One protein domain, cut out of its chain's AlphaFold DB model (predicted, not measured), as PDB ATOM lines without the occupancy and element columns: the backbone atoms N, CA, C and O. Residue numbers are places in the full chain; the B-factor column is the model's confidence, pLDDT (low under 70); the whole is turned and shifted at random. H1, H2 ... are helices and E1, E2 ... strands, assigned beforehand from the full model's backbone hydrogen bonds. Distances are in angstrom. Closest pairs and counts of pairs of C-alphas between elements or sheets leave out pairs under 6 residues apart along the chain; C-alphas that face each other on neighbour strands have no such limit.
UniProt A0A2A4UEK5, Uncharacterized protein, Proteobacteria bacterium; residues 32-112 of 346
ATOM      1  N   ALA A  32     121.363 132.610 129.746       69.94
ATOM      2  CA  ALA A  32     120.550 132.664 130.944       69.94
ATOM      3  C   ALA A  32     119.228 131.889 130.812       69.94
ATOM      4  O   ALA A  32     118.766 131.367 131.829       69.94
ATOM      5  N   ASP A  33     118.639 131.808 129.619       71.06
ATOM      6  CA  ASP A  33     117.419 131.048 129.324       71.06
ATOM      7  C   ASP A  33     117.738 129.557 129.243       71.06
ATOM      8  O   ASP A  33     117.146 128.775 129.981       71.06
ATOM      9  N   ILE A  34     118.807 129.190 128.526       77.44
ATOM     10  CA  ILE A  34     119.300 127.802 128.439       77.44
ATOM     11  C   ILE A  34     119.570 127.227 129.836       77.44
ATOM     12  O   ILE A  34     119.185 126.100 130.154       77.44
ATOM     13  N   LYS A  35     120.201 128.013 130.719       80.12
ATOM     14  CA  LYS A  35     120.438 127.602 132.112       80.12
ATOM     15  C   LYS A  35     119.153 127.435 132.909       80.12
ATOM     16  O   LYS A  35     119.157 126.639 133.838       80.12
ATOM     17  N   THR A  36     118.104 128.190 132.598       71.88
ATOM     18  CA  THR A  36     116.827 128.133 133.324       71.88
ATOM     19  C   THR A  36     115.998 126.935 132.860       71.88
ATOM     20  O   THR A  36     115.472 126.214 133.706       71.88
ATOM     21  N   ASP A  37     115.998 126.647 131.558       78.25
ATOM     22  CA  ASP A  37     115.346 125.474 130.967       78.25
ATOM     23  C   ASP A  37     116.001 124.177 131.429       78.25
ATOM     24  O   ASP A  37     115.323 123.264 131.900       78.25
ATOM     25  N   ALA A  38     117.336 124.113 131.394       80.12
ATOM     26  CA  ALA A  38     118.077 122.981 131.943       80.12
ATOM     27  C   ALA A  38     117.757 122.765 133.434       80.12
ATOM     28  O   ALA A  38     117.671 121.626 133.892       80.12
ATOM     29  N   PHE A  39     117.529 123.848 134.186       74.25
ATOM     30  CA  PHE A  39     117.204 123.772 135.610       74.25
ATOM     31  C   PHE A  39     115.778 123.292 135.883       74.25
ATOM     32  O   PHE A  39     115.572 122.485 136.787       74.25
ATOM     33  N   LEU A  40     114.794 123.786 135.128       79.00
ATOM     34  CA  LEU A  40     113.405 123.340 135.244       79.00
ATOM     35  C   LEU A  40     113.266 121.886 134.800       79.00
ATOM     36  O   LEU A  40     112.600 121.108 135.474       79.00
ATOM     37  N   ASN A  41     113.975 121.487 133.742       83.38
ATOM     38  CA  ASN A  41     114.006 120.099 133.291       83.38
ATOM     39  C   ASN A  41     114.641 119.160 134.323       83.38
ATOM     40  O   ASN A  41     114.082 118.099 134.577       83.38
ATOM     41  N   ALA A  42     115.725 119.570 134.989       80.62
ATOM     42  CA  ALA A  42     116.322 118.784 136.072       80.62
ATOM     43  C   ALA A  42     115.382 118.603 137.281       80.62
ATOM     44  O   ALA A  42     115.532 117.658 138.047       80.62
ATOM     45  N   LEU A  43     114.411 119.502 137.466       80.38
ATOM     46  CA  LEU A  43     113.449 119.430 138.568       80.38
ATOM     47  C   LEU A  43     112.188 118.635 138.235       80.38
ATOM     48  O   LEU A  43     111.482 118.248 139.161       80.38
ATOM     49  N   LYS A  44     111.933 118.330 136.956       86.31
ATOM     50  CA  LYS A  44     110.848 117.418 136.554       86.31
ATOM     51  C   LYS A  44     111.075 115.986 137.065       86.31
ATOM     52  O   LYS A  44     110.123 115.220 137.148       86.31
ATOM     53  N   GLU A  45     112.310 115.632 137.426       89.56
ATOM     54  CA  GLU A  45     112.650 114.326 138.010       89.56
ATOM     55  C   GLU A  45     112.231 114.193 139.489       89.56
ATOM     56  O   GLU A  45     112.035 113.077 139.968       89.56
ATOM     57  N   ASP A  46     112.055 115.312 140.207       93.25
ATOM     58  CA  ASP A  46     111.659 115.333 141.620       93.25
ATOM     59  C   ASP A  46     110.139 115.602 141.744       93.25
ATOM     60  O   ASP A  46     109.703 116.740 141.556       93.25
ATOM     61  N   PRO A  47     109.307 114.622 142.151       91.44
ATOM     62  CA  PRO A  47     107.852 114.804 142.248       91.44
ATOM     63  C   PRO A  47     107.427 115.786 143.352       91.44
ATOM     64  O   PRO A  47     106.308 116.291 143.346       91.44
ATOM     65  N   GLU A  48     108.311 116.076 144.311       94.75
ATOM     66  CA  GLU A  48     108.071 117.063 145.370       94.75
ATOM     67  C   GLU A  48     108.559 118.475 145.009       94.75
ATOM     68  O   GLU A  48     108.470 119.396 145.832       94.75
ATOM     69  N   ALA A  49     109.116 118.672 143.810       95.88
ATOM     70  CA  ALA A  49     109.605 119.974 143.390       95.88
ATOM     71  C   ALA A  49     108.454 120.937 143.059       95.88
ATOM     72  O   ALA A  49     107.449 120.584 142.440       95.88
ATOM     73  N   PHE A  50     108.608 122.200 143.457       96.06
ATOM     74  CA  PHE A  50     107.639 123.251 143.155       96.06
ATOM     75  C   PHE A  50     108.305 124.612 142.954       96.06
ATOM     76  O   PHE A  50     109.367 124.913 143.503       96.06
ATOM     77  N   VAL A  51     107.633 125.464 142.188       96.44
ATOM     78  CA  VAL A  51     108.016 126.842 141.890       96.44
ATOM     79  C   VAL A  51     107.104 127.779 142.679       96.44
ATOM     80  O   VAL A  51     105.888 127.778 142.488       96.44
ATOM     81  N   ASN A  52     107.679 128.608 143.546       97.62
ATOM     82  CA  ASN A  52     106.986 129.764 144.111       97.62
ATOM     83  C   ASN A  52     107.255 130.986 143.237       97.62
ATOM     84  O   ASN A  52     108.410 131.329 142.983       97.62
ATOM     85  N   VAL A  53     106.189 131.668 142.828       97.50
ATOM     86  CA  VAL A  53     106.255 132.887 142.024       97.50
ATOM     87  C   VAL A  53     105.883 134.079 142.890       97.50
ATOM     88  O   VAL A  53     104.860 134.073 143.576       97.50
ATOM     89  N   SER A  54     106.715 135.114 142.877       97.56
ATOM     90  CA  SER A  54     106.423 136.388 143.539       97.56
ATOM     91  C   SER A  54     106.642 137.551 142.578       97.56
ATOM     92  O   SER A  54     107.600 137.537 141.816       97.56
ATOM     93  N   ARG A  55     105.769 138.556 142.599       96.00
ATOM     94  CA  ARG A  55     105.843 139.749 141.751       96.00
ATOM     95  C   ARG A  55     106.474 140.904 142.515       96.00
ATOM     96  O   ARG A  55     106.188 141.121 143.693       96.00
ATOM     97  N   GLN A  56     107.316 141.669 141.837       95.12
ATOM     98  CA  GLN A  56     107.913 142.884 142.374       95.12
ATOM     99  C   GLN A  56     107.097 144.100 141.905       95.12
ATOM    100  O   GLN A  56     107.083 144.428 140.725       95.12
ATOM    101  N   LEU A  57     106.379 144.752 142.828       85.19
ATOM    102  CA  LEU A  57     105.448 145.850 142.516       85.19
ATOM    103  C   LEU A  57     106.119 147.239 142.409       85.19
ATOM    104  O   LEU A  57     105.472 148.196 141.994       85.19
ATOM    105  N   THR A  58     107.374 147.401 142.851       76.75
ATOM    106  CA  THR A  58     108.073 148.708 142.918       76.75
ATOM    107  C   THR A  58     109.582 148.508 143.115       76.75
ATOM    108  O   THR A  58     109.933 147.544 143.790       76.75
ATOM    109  N   ASP A  59     110.429 149.395 142.565       72.56
ATOM    110  CA  ASP A  59     111.901 149.634 142.671       72.56
ATOM    111  C   ASP A  59     112.797 148.781 143.618       72.56
ATOM    112  O   ASP A  59     113.740 149.270 144.240       72.56
ATOM    113  N   GLY A  60     112.548 147.481 143.764       71.56
ATOM    114  CA  GLY A  60     113.385 146.516 144.489       71.56
ATOM    115  C   GLY A  60     113.369 146.604 146.016       71.56
ATOM    116  O   GLY A  60     113.922 145.716 146.663       71.56
ATOM    117  N   LYS A  61     112.742 147.627 146.611       75.62
ATOM    118  CA  LYS A  61     112.679 147.809 148.078       75.62
ATOM    119  C   LYS A  61     111.377 147.334 148.720       75.62
ATOM    120  O   LYS A  61     111.348 147.110 149.929       75.62
ATOM    121  N   SER A  62     110.313 147.189 147.938       79.56
ATOM    122  CA  SER A  62     109.020 146.709 148.428       79.56
ATOM    123  C   SER A  62     109.053 145.200 148.670       79.56
ATOM    124  O   SER A  62     109.742 144.459 147.966       79.56
ATOM    125  N   ALA A  63     108.277 144.733 149.651       86.00
ATOM    126  CA  ALA A  63     108.036 143.306 149.826       86.00
ATOM    127  C   ALA A  63     107.451 142.720 148.529       86.00
ATOM    128  O   ALA A  63     106.557 143.315 147.923       86.00
ATOM    129  N   MET A  64     107.976 141.573 148.097       92.94
ATOM    130  CA  MET A  64     107.466 140.886 146.914       92.94
ATOM    131  C   MET A  64     106.076 140.324 147.215       92.94
ATOM    132  O   MET A  64     105.860 139.716 148.264       92.94
ATOM    133  N   GLU A  65     105.140 140.530 146.296       95.00
ATOM    134  CA  GLU A  65     103.791 139.987 146.399       95.00
ATOM    135  C   GLU A  65     103.820 138.523 145.969       95.00
ATOM    136  O   GLU A  65     104.217 138.210 144.848       95.00
ATOM    137  N   PHE A  66     103.431 137.605 146.851       96.94
ATOM    138  CA  PHE A  66     103.285 136.205 146.468       96.94
ATOM    139  C   PHE A  66     102.129 136.067 145.474       96.94
ATOM    140  O   PHE A  66     101.007 136.468 145.772       96.94
ATOM    141  N   VAL A  67     102.416 135.490 144.309       96.62
ATOM    142  CA  VAL A  67     101.452 135.350 143.216       96.62
ATOM    143  C   VAL A  67     100.819 133.970 143.261       96.62
ATOM    144  O   VAL A  67      99.611 133.831 143.418       96.62
ATOM    145  N   ALA A  68     101.648 132.934 143.130       97.56
ATOM    146  CA  ALA A  68     101.182 131.563 143.016       97.56
ATOM    147  C   ALA A  68     102.296 130.558 143.317       97.56
ATOM    148  O   ALA A  68     103.490 130.876 143.305       97.56
ATOM    149  N   ARG A  69     101.881 129.312 143.556       97.62
ATOM    150  CA  ARG A  69     102.755 128.145 143.676       97.62
ATOM    151  C   ARG A  69     102.339 127.112 142.642       97.62
ATOM    152  O   ARG A  69     101.167 126.745 142.583       97.62
ATOM    153  N   TYR A  70     103.303 126.628 141.873       96.81
ATOM    154  CA  TYR A  70     103.080 125.642 140.822       96.81
ATOM    155  C   TYR A  70     103.958 124.408 141.047       96.81
ATOM    156  O   TYR A  70     105.119 124.562 141.426       96.81
ATOM    157  N   PRO A  71     103.436 123.194 140.825       96.06
ATOM    158  CA  PRO A  71     104.265 121.999 140.682       96.06
ATOM    159  C   PRO A  71     105.298 122.171 139.555       96.06
ATOM    160  O   PRO A  71     105.011 122.850 138.566       96.06
ATOM    161  N   ALA A  72     106.499 121.604 139.708       92.50
ATOM    162  CA  ALA A  72     107.584 121.764 138.730       92.50
ATOM    163  C   ALA A  72     107.315 121.063 137.381       92.50
ATOM    164  O   ALA A  72     107.892 121.441 136.366       92.50
ATOM    165  N   ASP A  73     106.423 120.076 137.362       93.50
ATOM    166  CA  ASP A  73     105.987 119.328 136.180       93.50
ATOM    167  C   ASP A  73     104.864 120.025 135.395       93.50
ATOM    168  O   ASP A  73     104.625 119.696 134.233       93.50
ATOM    169  N   LYS A  74     104.181 121.005 136.004       94.75
ATOM    170  CA  LYS A  74     102.970 121.608 135.430       94.75
ATOM    171  C   LYS A  74     103.236 122.492 134.209       94.75
ATOM    172  O   LYS A  74     102.395 122.546 133.315       94.75
ATOM    173  N   TYR A  75     104.349 123.221 134.199       93.31
ATOM    174  CA  TYR A  75     104.673 124.180 133.143       93.31
ATOM    175  C   TYR A  75     106.142 124.079 132.755       93.31
ATOM    176  O   TYR A  75     107.017 124.018 133.618       93.31
ATOM    177  N   ASP A  76     106.407 124.141 131.455       91.88
ATOM    178  CA  ASP A  76     107.741 124.467 130.963       91.88
ATOM    179  C   ASP A  76     108.068 125.961 131.162       91.88
ATOM    180  O   ASP A  76     107.167 126.756 131.435       91.88
ATOM    181  N   TYR A  77     109.333 126.378 131.039       90.19
ATOM    182  CA  TYR A  77     109.727 127.772 131.305       90.19
ATOM    183  C   TYR A  77     108.957 128.775 130.440       90.19
ATOM    184  O   TYR A  77     108.372 129.724 130.969       90.19
ATOM    185  N   GLY A  78     108.898 128.532 129.126       90.94
ATOM    186  CA  GLY A  78     108.156 129.382 128.194       90.94
ATOM    187  C   GLY A  78     106.659 129.413 128.509       90.94
ATOM    188  O   GLY A  78     106.053 130.482 128.559       90.94
ATOM    189  N   GLN A  79     106.078 128.254 128.837       94.00
ATOM    190  CA  GLN A  79     104.667 128.146 129.223       94.00
ATOM    191  C   GLN A  79     104.369 128.885 130.531       94.00
ATOM    192  O   GLN A  79     103.319 129.512 130.666       94.00
ATOM    193  N   LEU A  80     105.288 128.839 131.499       94.62
ATOM    194  CA  LEU A  80     105.157 129.563 132.756       94.62
ATOM    195  C   LEU A  80     105.203 131.073 132.511       94.62
ATOM    196  O   LEU A  80     104.372 131.795 133.059       94.62
ATOM    197  N   GLN A  81     106.127 131.560 131.679       94.38
ATOM    198  CA  GLN A  81     106.179 132.978 131.315       94.38
ATOM    199  C   GLN A  81     104.886 133.439 130.639       94.38
ATOM    200  O   GLN A  81     104.328 134.471 131.015       94.38
ATOM    201  N   GLU A  82     104.377 132.670 129.678       93.56
ATOM    202  CA  GLU A  82     103.129 132.984 128.984       93.56
ATOM    203  C   GLU A  82     101.928 132.967 129.939       93.56
ATOM    204  O   GLU A  82     101.132 133.909 129.959       93.56
ATOM    205  N   HIS A  83     101.840 131.963 130.813       95.56
ATOM    206  CA  HIS A  83     100.795 131.885 131.831       95.56
ATOM    207  C   HIS A  83     100.832 133.081 132.790       95.56
ATOM    208  O   HIS A  83      99.781 133.645 133.109       95.56
ATOM    209  N   LEU A  84     102.027 133.497 133.225       95.75
ATOM    210  CA  LEU A  84     102.196 134.666 134.088       95.75
ATOM    211  C   LEU A  84     101.796 135.957 133.372       95.75
ATOM    212  O   LEU A  84     101.091 136.784 133.952       95.75
ATOM    213  N   LYS A  85     102.180 136.096 132.102       94.56
ATOM    214  CA  LYS A  85     101.814 137.232 131.256       94.56
ATOM    215  C   LYS A  85     100.299 137.359 131.092       94.56
ATOM    216  O   LYS A  85      99.778 138.457 131.258       94.56
ATOM    217  N   ILE A  86      99.605 136.260 130.795       92.56
ATOM    218  CA  ILE A  86      98.147 136.250 130.580       92.56
ATOM    219  C   ILE A  86      97.396 136.480 131.896       92.56
ATOM    220  O   ILE A  86      96.458 137.269 131.936       92.56
ATOM    221  N   SER A  87      97.812 135.817 132.978       94.75
ATOM    222  CA  SER A  87      97.039 135.801 134.230       94.75
ATOM    223  C   SER A  87      97.307 137.014 135.125       94.75
ATOM    224  O   SER A  87      96.410 137.465 135.832       94.75
ATOM    225  N   TYR A  88      98.536 137.543 135.120       94.50
ATOM    226  CA  TYR A  88      98.969 138.594 136.055       94.50
ATOM    227  C   TYR A  88      99.536 139.846 135.364       94.50
ATOM    228  O   TYR A  88      99.764 140.870 136.024       94.50
ATOM    229  N   GLY A  89      99.727 139.800 134.042       93.81
ATOM    230  CA  GLY A  89     100.283 140.887 133.238       93.81
ATOM    231  C   GLY A  89     101.813 140.907 133.199       93.81
ATOM    232  O   GLY A  89     102.495 140.035 133.740       93.81
ATOM    233  N   GLY A  90     102.378 141.930 132.554       93.81
ATOM    234  CA  GLY A  90     103.828 142.143 132.537       93.81
ATOM    235  C   GLY A  90     104.394 142.635 133.871       93.81
ATOM    236  O   GLY A  90     103.669 143.128 134.741       93.81
ATOM    237  N   GLY A  91     105.710 142.526 134.025       94.50
ATOM    238  CA  GLY A  91     106.456 142.982 135.194       94.50
ATOM    239  C   GLY A  91     107.619 142.062 135.554       94.50
ATOM    240  O   GLY A  91     107.897 141.082 134.862       94.50
ATOM    241  N   ASP A  92     108.273 142.383 136.666       95.56
ATOM    242  CA  ASP A  92     109.364 141.584 137.213       95.56
ATOM    243  C   ASP A  92     108.824 140.532 138.187       95.56
ATOM    244  O   ASP A  92     108.163 140.847 139.185       95.56
ATOM    245  N   TYR A  93     109.130 139.269 137.905       96.25
ATOM    246  CA  TYR A  93     108.738 138.123 138.715       96.25
ATOM    247  C   TYR A  93     109.968 137.384 139.221       96.25
ATOM    248  O   TYR A  93     110.927 137.140 138.493       96.25
ATOM    249  N   ARG A  94     109.928 136.975 140.485       95.69
ATOM    250  CA  ARG A  94     110.937 136.138 141.115       95.69
ATOM    251  C   ARG A  94     110.419 134.716 141.246       95.69
ATOM    252  O   ARG A  94     109.416 134.472 141.916       95.69
ATOM    253  N   LEU A  95     111.127 133.790 140.615       95.50
ATOM    254  CA  LEU A  95     110.887 132.357 140.672       95.50
ATOM    255  C   LEU A  95     111.826 131.746 141.713       95.50
ATOM    256  O   LEU A  95     113.048 131.764 141.555       95.50
ATOM    257  N   LEU A  96     111.251 131.218 142.788       95.19
ATOM    258  CA  LEU A  96     111.957 130.468 143.822       95.19
ATOM    259  C   LEU A  96     111.613 128.993 143.661       95.19
ATOM    260  O   LEU A  96     110.480 128.587 143.916       95.19
ATOM    261  N   LEU A  97     112.587 128.197 143.234       93.25
ATOM    262  CA  LEU A  97     112.404 126.768 143.015       93.25
ATOM    263  C   LEU A  97     112.818 126.011 144.264       93.25
ATOM    264  O   LEU A  97     113.931 126.185 144.770       93.25
ATOM    265  N   TYR A  98     111.929 125.148 144.728       95.12
ATOM    266  CA  TYR A  98     112.134 124.285 145.875       95.12
ATOM    267  C   TYR A  98     112.152 122.829 145.417       95.12
ATOM    268  O   TYR A  98     111.312 122.423 144.623       95.12
ATOM    269  N   SER A  99     113.076 122.038 145.957       95.31
ATOM    270  CA  SER A  99     113.008 120.571 145.929       95.31
ATOM    271  C   SER A  99     113.407 120.063 147.308       95.31
ATOM    272  O   SER A  99     114.338 120.596 147.931       95.31
ATOM    273  N   ASN A 100     112.652 119.089 147.822       94.69
ATOM    274  CA  ASN A 100     112.859 118.513 149.153       94.69
ATOM    275  C   ASN A 100     112.925 119.588 150.265       94.69
ATOM    276  O   ASN A 100     113.805 119.580 151.129       94.69
ATOM    277  N   GLY A 101     112.049 120.598 150.182       93.44
ATOM    278  CA  GLY A 101     111.950 121.695 151.155       93.44
ATOM    279  C   GLY A 101     113.090 122.725 151.143       93.44
ATOM    280  O   GLY A 101     113.075 123.645 151.961       93.44
ATOM    281  N   LYS A 102     114.070 122.623 150.235       94.56
ATOM    282  CA  LYS A 102     115.196 123.570 150.124       94.56
ATOM    283  C   LYS A 102     115.124 124.367 148.828       94.56
ATOM    284  O   LYS A 102     114.773 123.818 147.788       94.56
ATOM    285  N   ILE A 103     115.516 125.644 148.880       94.56
ATOM    286  CA  ILE A 103     115.640 126.489 147.684       94.56
ATOM    287  C   ILE A 103     116.808 125.967 146.844       94.56
ATOM    288  O   ILE A 103     117.954 125.977 147.295       94.56
ATOM    289  N   LYS A 104     116.513 125.508 145.630       93.31
ATOM    290  CA  LYS A 104     117.503 125.041 144.650       93.31
ATOM    291  C   LYS A 104     117.909 126.146 143.683       93.31
ATOM    292  O   LYS A 104     119.075 126.221 143.314       93.31
ATOM    293  N   ALA A 105     116.966 127.010 143.309       89.81
ATOM    294  CA  ALA A 105     117.225 128.143 142.431       89.81
ATOM    295  C   ALA A 105     116.375 129.361 142.788       89.81
ATOM    296  O   ALA A 105     115.286 129.257 143.356       89.81
ATOM    297  N   ASN A 106     116.906 130.525 142.431       93.50
ATOM    298  CA  ASN A 106     116.261 131.818 142.573       93.50
ATOM    299  C   ASN A 106     116.552 132.637 141.313       93.50
ATOM    300  O   ASN A 106     117.706 132.992 141.066       93.50
ATOM    301  N   LYS A 107     115.520 132.916 140.519       92.56
ATOM    302  CA  LYS A 107     115.637 133.613 139.237       92.56
ATOM    303  C   LYS A 107     114.699 134.812 139.206       92.56
ATOM    304  O   LYS A 107     113.545 134.694 139.602       92.56
ATOM    305  N   LEU A 108     115.191 135.949 138.724       93.06
ATOM    306  CA  LEU A 108     114.355 137.087 138.347       93.06
ATOM    307  C   LEU A 108     114.088 137.001 136.842       93.06
ATOM    308  O   LEU A 108     115.031 136.819 136.070       93.06
ATOM    309  N   ILE A 109     112.825 137.104 136.451       93.69
ATOM    310  CA  ILE A 109     112.380 137.174 135.062       93.69
ATOM    311  C   ILE A 109     111.642 138.494 134.858       93.69
ATOM    312  O   ILE A 109     110.827 138.886 135.692       93.69
ATOM    313  N   SER A 110     111.926 139.171 133.752       93.81
ATOM    314  CA  SER A 110     111.242 140.404 133.364       93.81
ATOM    315  C   SER A 110     110.336 140.084 132.191       93.81
ATOM    316  O   SER A 110     110.800 139.845 131.077       93.81
ATOM    317  N   ILE A 111     109.034 140.035 132.447       94.69
ATOM    318  CA  ILE A 111     108.034 139.803 131.410       94.69
ATOM    319  C   ILE A 111     107.638 141.167 130.872       94.69
ATOM    320  O   ILE A 111     107.055 141.978 131.595       94.69
ATOM    321  N   ALA A 112     107.933 141.417 129.597       91.50
ATOM    322  CA  ALA A 112     107.478 142.628 128.940       91.50
ATOM    323  C   ALA A 112     105.956 142.737 129.091       91.50
ATOM    324  O   ALA A 112     105.206 141.827 128.720       91.50
TER     325      ALA A 112
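This is residues 32 to 112 of the 346 residues of an uncharacterized protein of Proteobacteria bacterium (UniProt A0A2A4UEK5). A single strongly twisted sheet of four strands has two helices, H1 and H2, over one face, set nearly at right angles to each other; its other face is bare. The sheet is made of two antiparallel hairpins side by side, E1 with E2 and E3 with E4. The printed part has 81 residues, with two named helices and four named strands in the order H1, E1, E2, H2, E3, E4; the sheet's order is E2, E1, E3, E4, antiparallel throughout, and the class is mixed, helices and strands. The whole is compact, with a radius of gyration of the C-alphas of 12.2 A and spans of 35 by 23 by 22 A.

The inner strands E1, residues 50 to 56, and E3, residues 91 to 99, are antiparallel neighbours at 155 degrees, with N 52 and O 96 2.8 A apart, within hydrogen-bond range. The edge strand E2, residues 65 to 71, forms a hairpin with E1; N 53 and O 68 are within range at 2.9 A. The other edge strand E4, residues 102 to 111, forms a hairpin with E3; N 95 and O 107 are within range at 2.8 A. E2 and E4 are apart. H1, residues 32 to 43, is on the sheet at a height of 9.9 A, over E3 and E4, and runs only just slantwise to the strands, at 31 degrees to E3 on the local plane. H2, residues 77 to 88, is on the same face at a height of 8.0 A, only just over E1 and E3, with 3 C-alphas falling on each, and runs slantwise to the strands, at 46 degrees to E1 on the local plane. H1, with residues 36 to 40 alone, and H2, with residue 77 alone, only just touch, with 3 pairs of C-alphas within 8 A; the closest C-alphas are those of Asp 37 and Tyr 77, 6.1 A apart, and the lines are about perpendicular at 82 degrees. E2, H2 and E3 form a split strand-helix-strand unit, two strands running the same way with E1 between them, and its crossover is right-handed. In H1 and H2 every O i to N i+4 pair is within hydrogen-bond range.

E3 and E4 measure 25.7 A and 25.8 A from first to last C-alpha, E1 19.7 A and E2 18.9 A. H1 measures 16.8 A and begins at C-alpha 32, (120.550, 132.664, 130.944). H2 measures 16.0 A and begins at C-alpha 77, (109.727, 127.772, 131.305). E4 ends at C-alpha 111, (108.034, 139.803, 131.410).

The two C-alphas farthest apart are those of Glu 45 and Asp 59, 35.6 A. The printed part has no cut and no long link. The mean pLDDT of the printed part is 90.4; residue 32 is under 70, and H1 has a mean of 77.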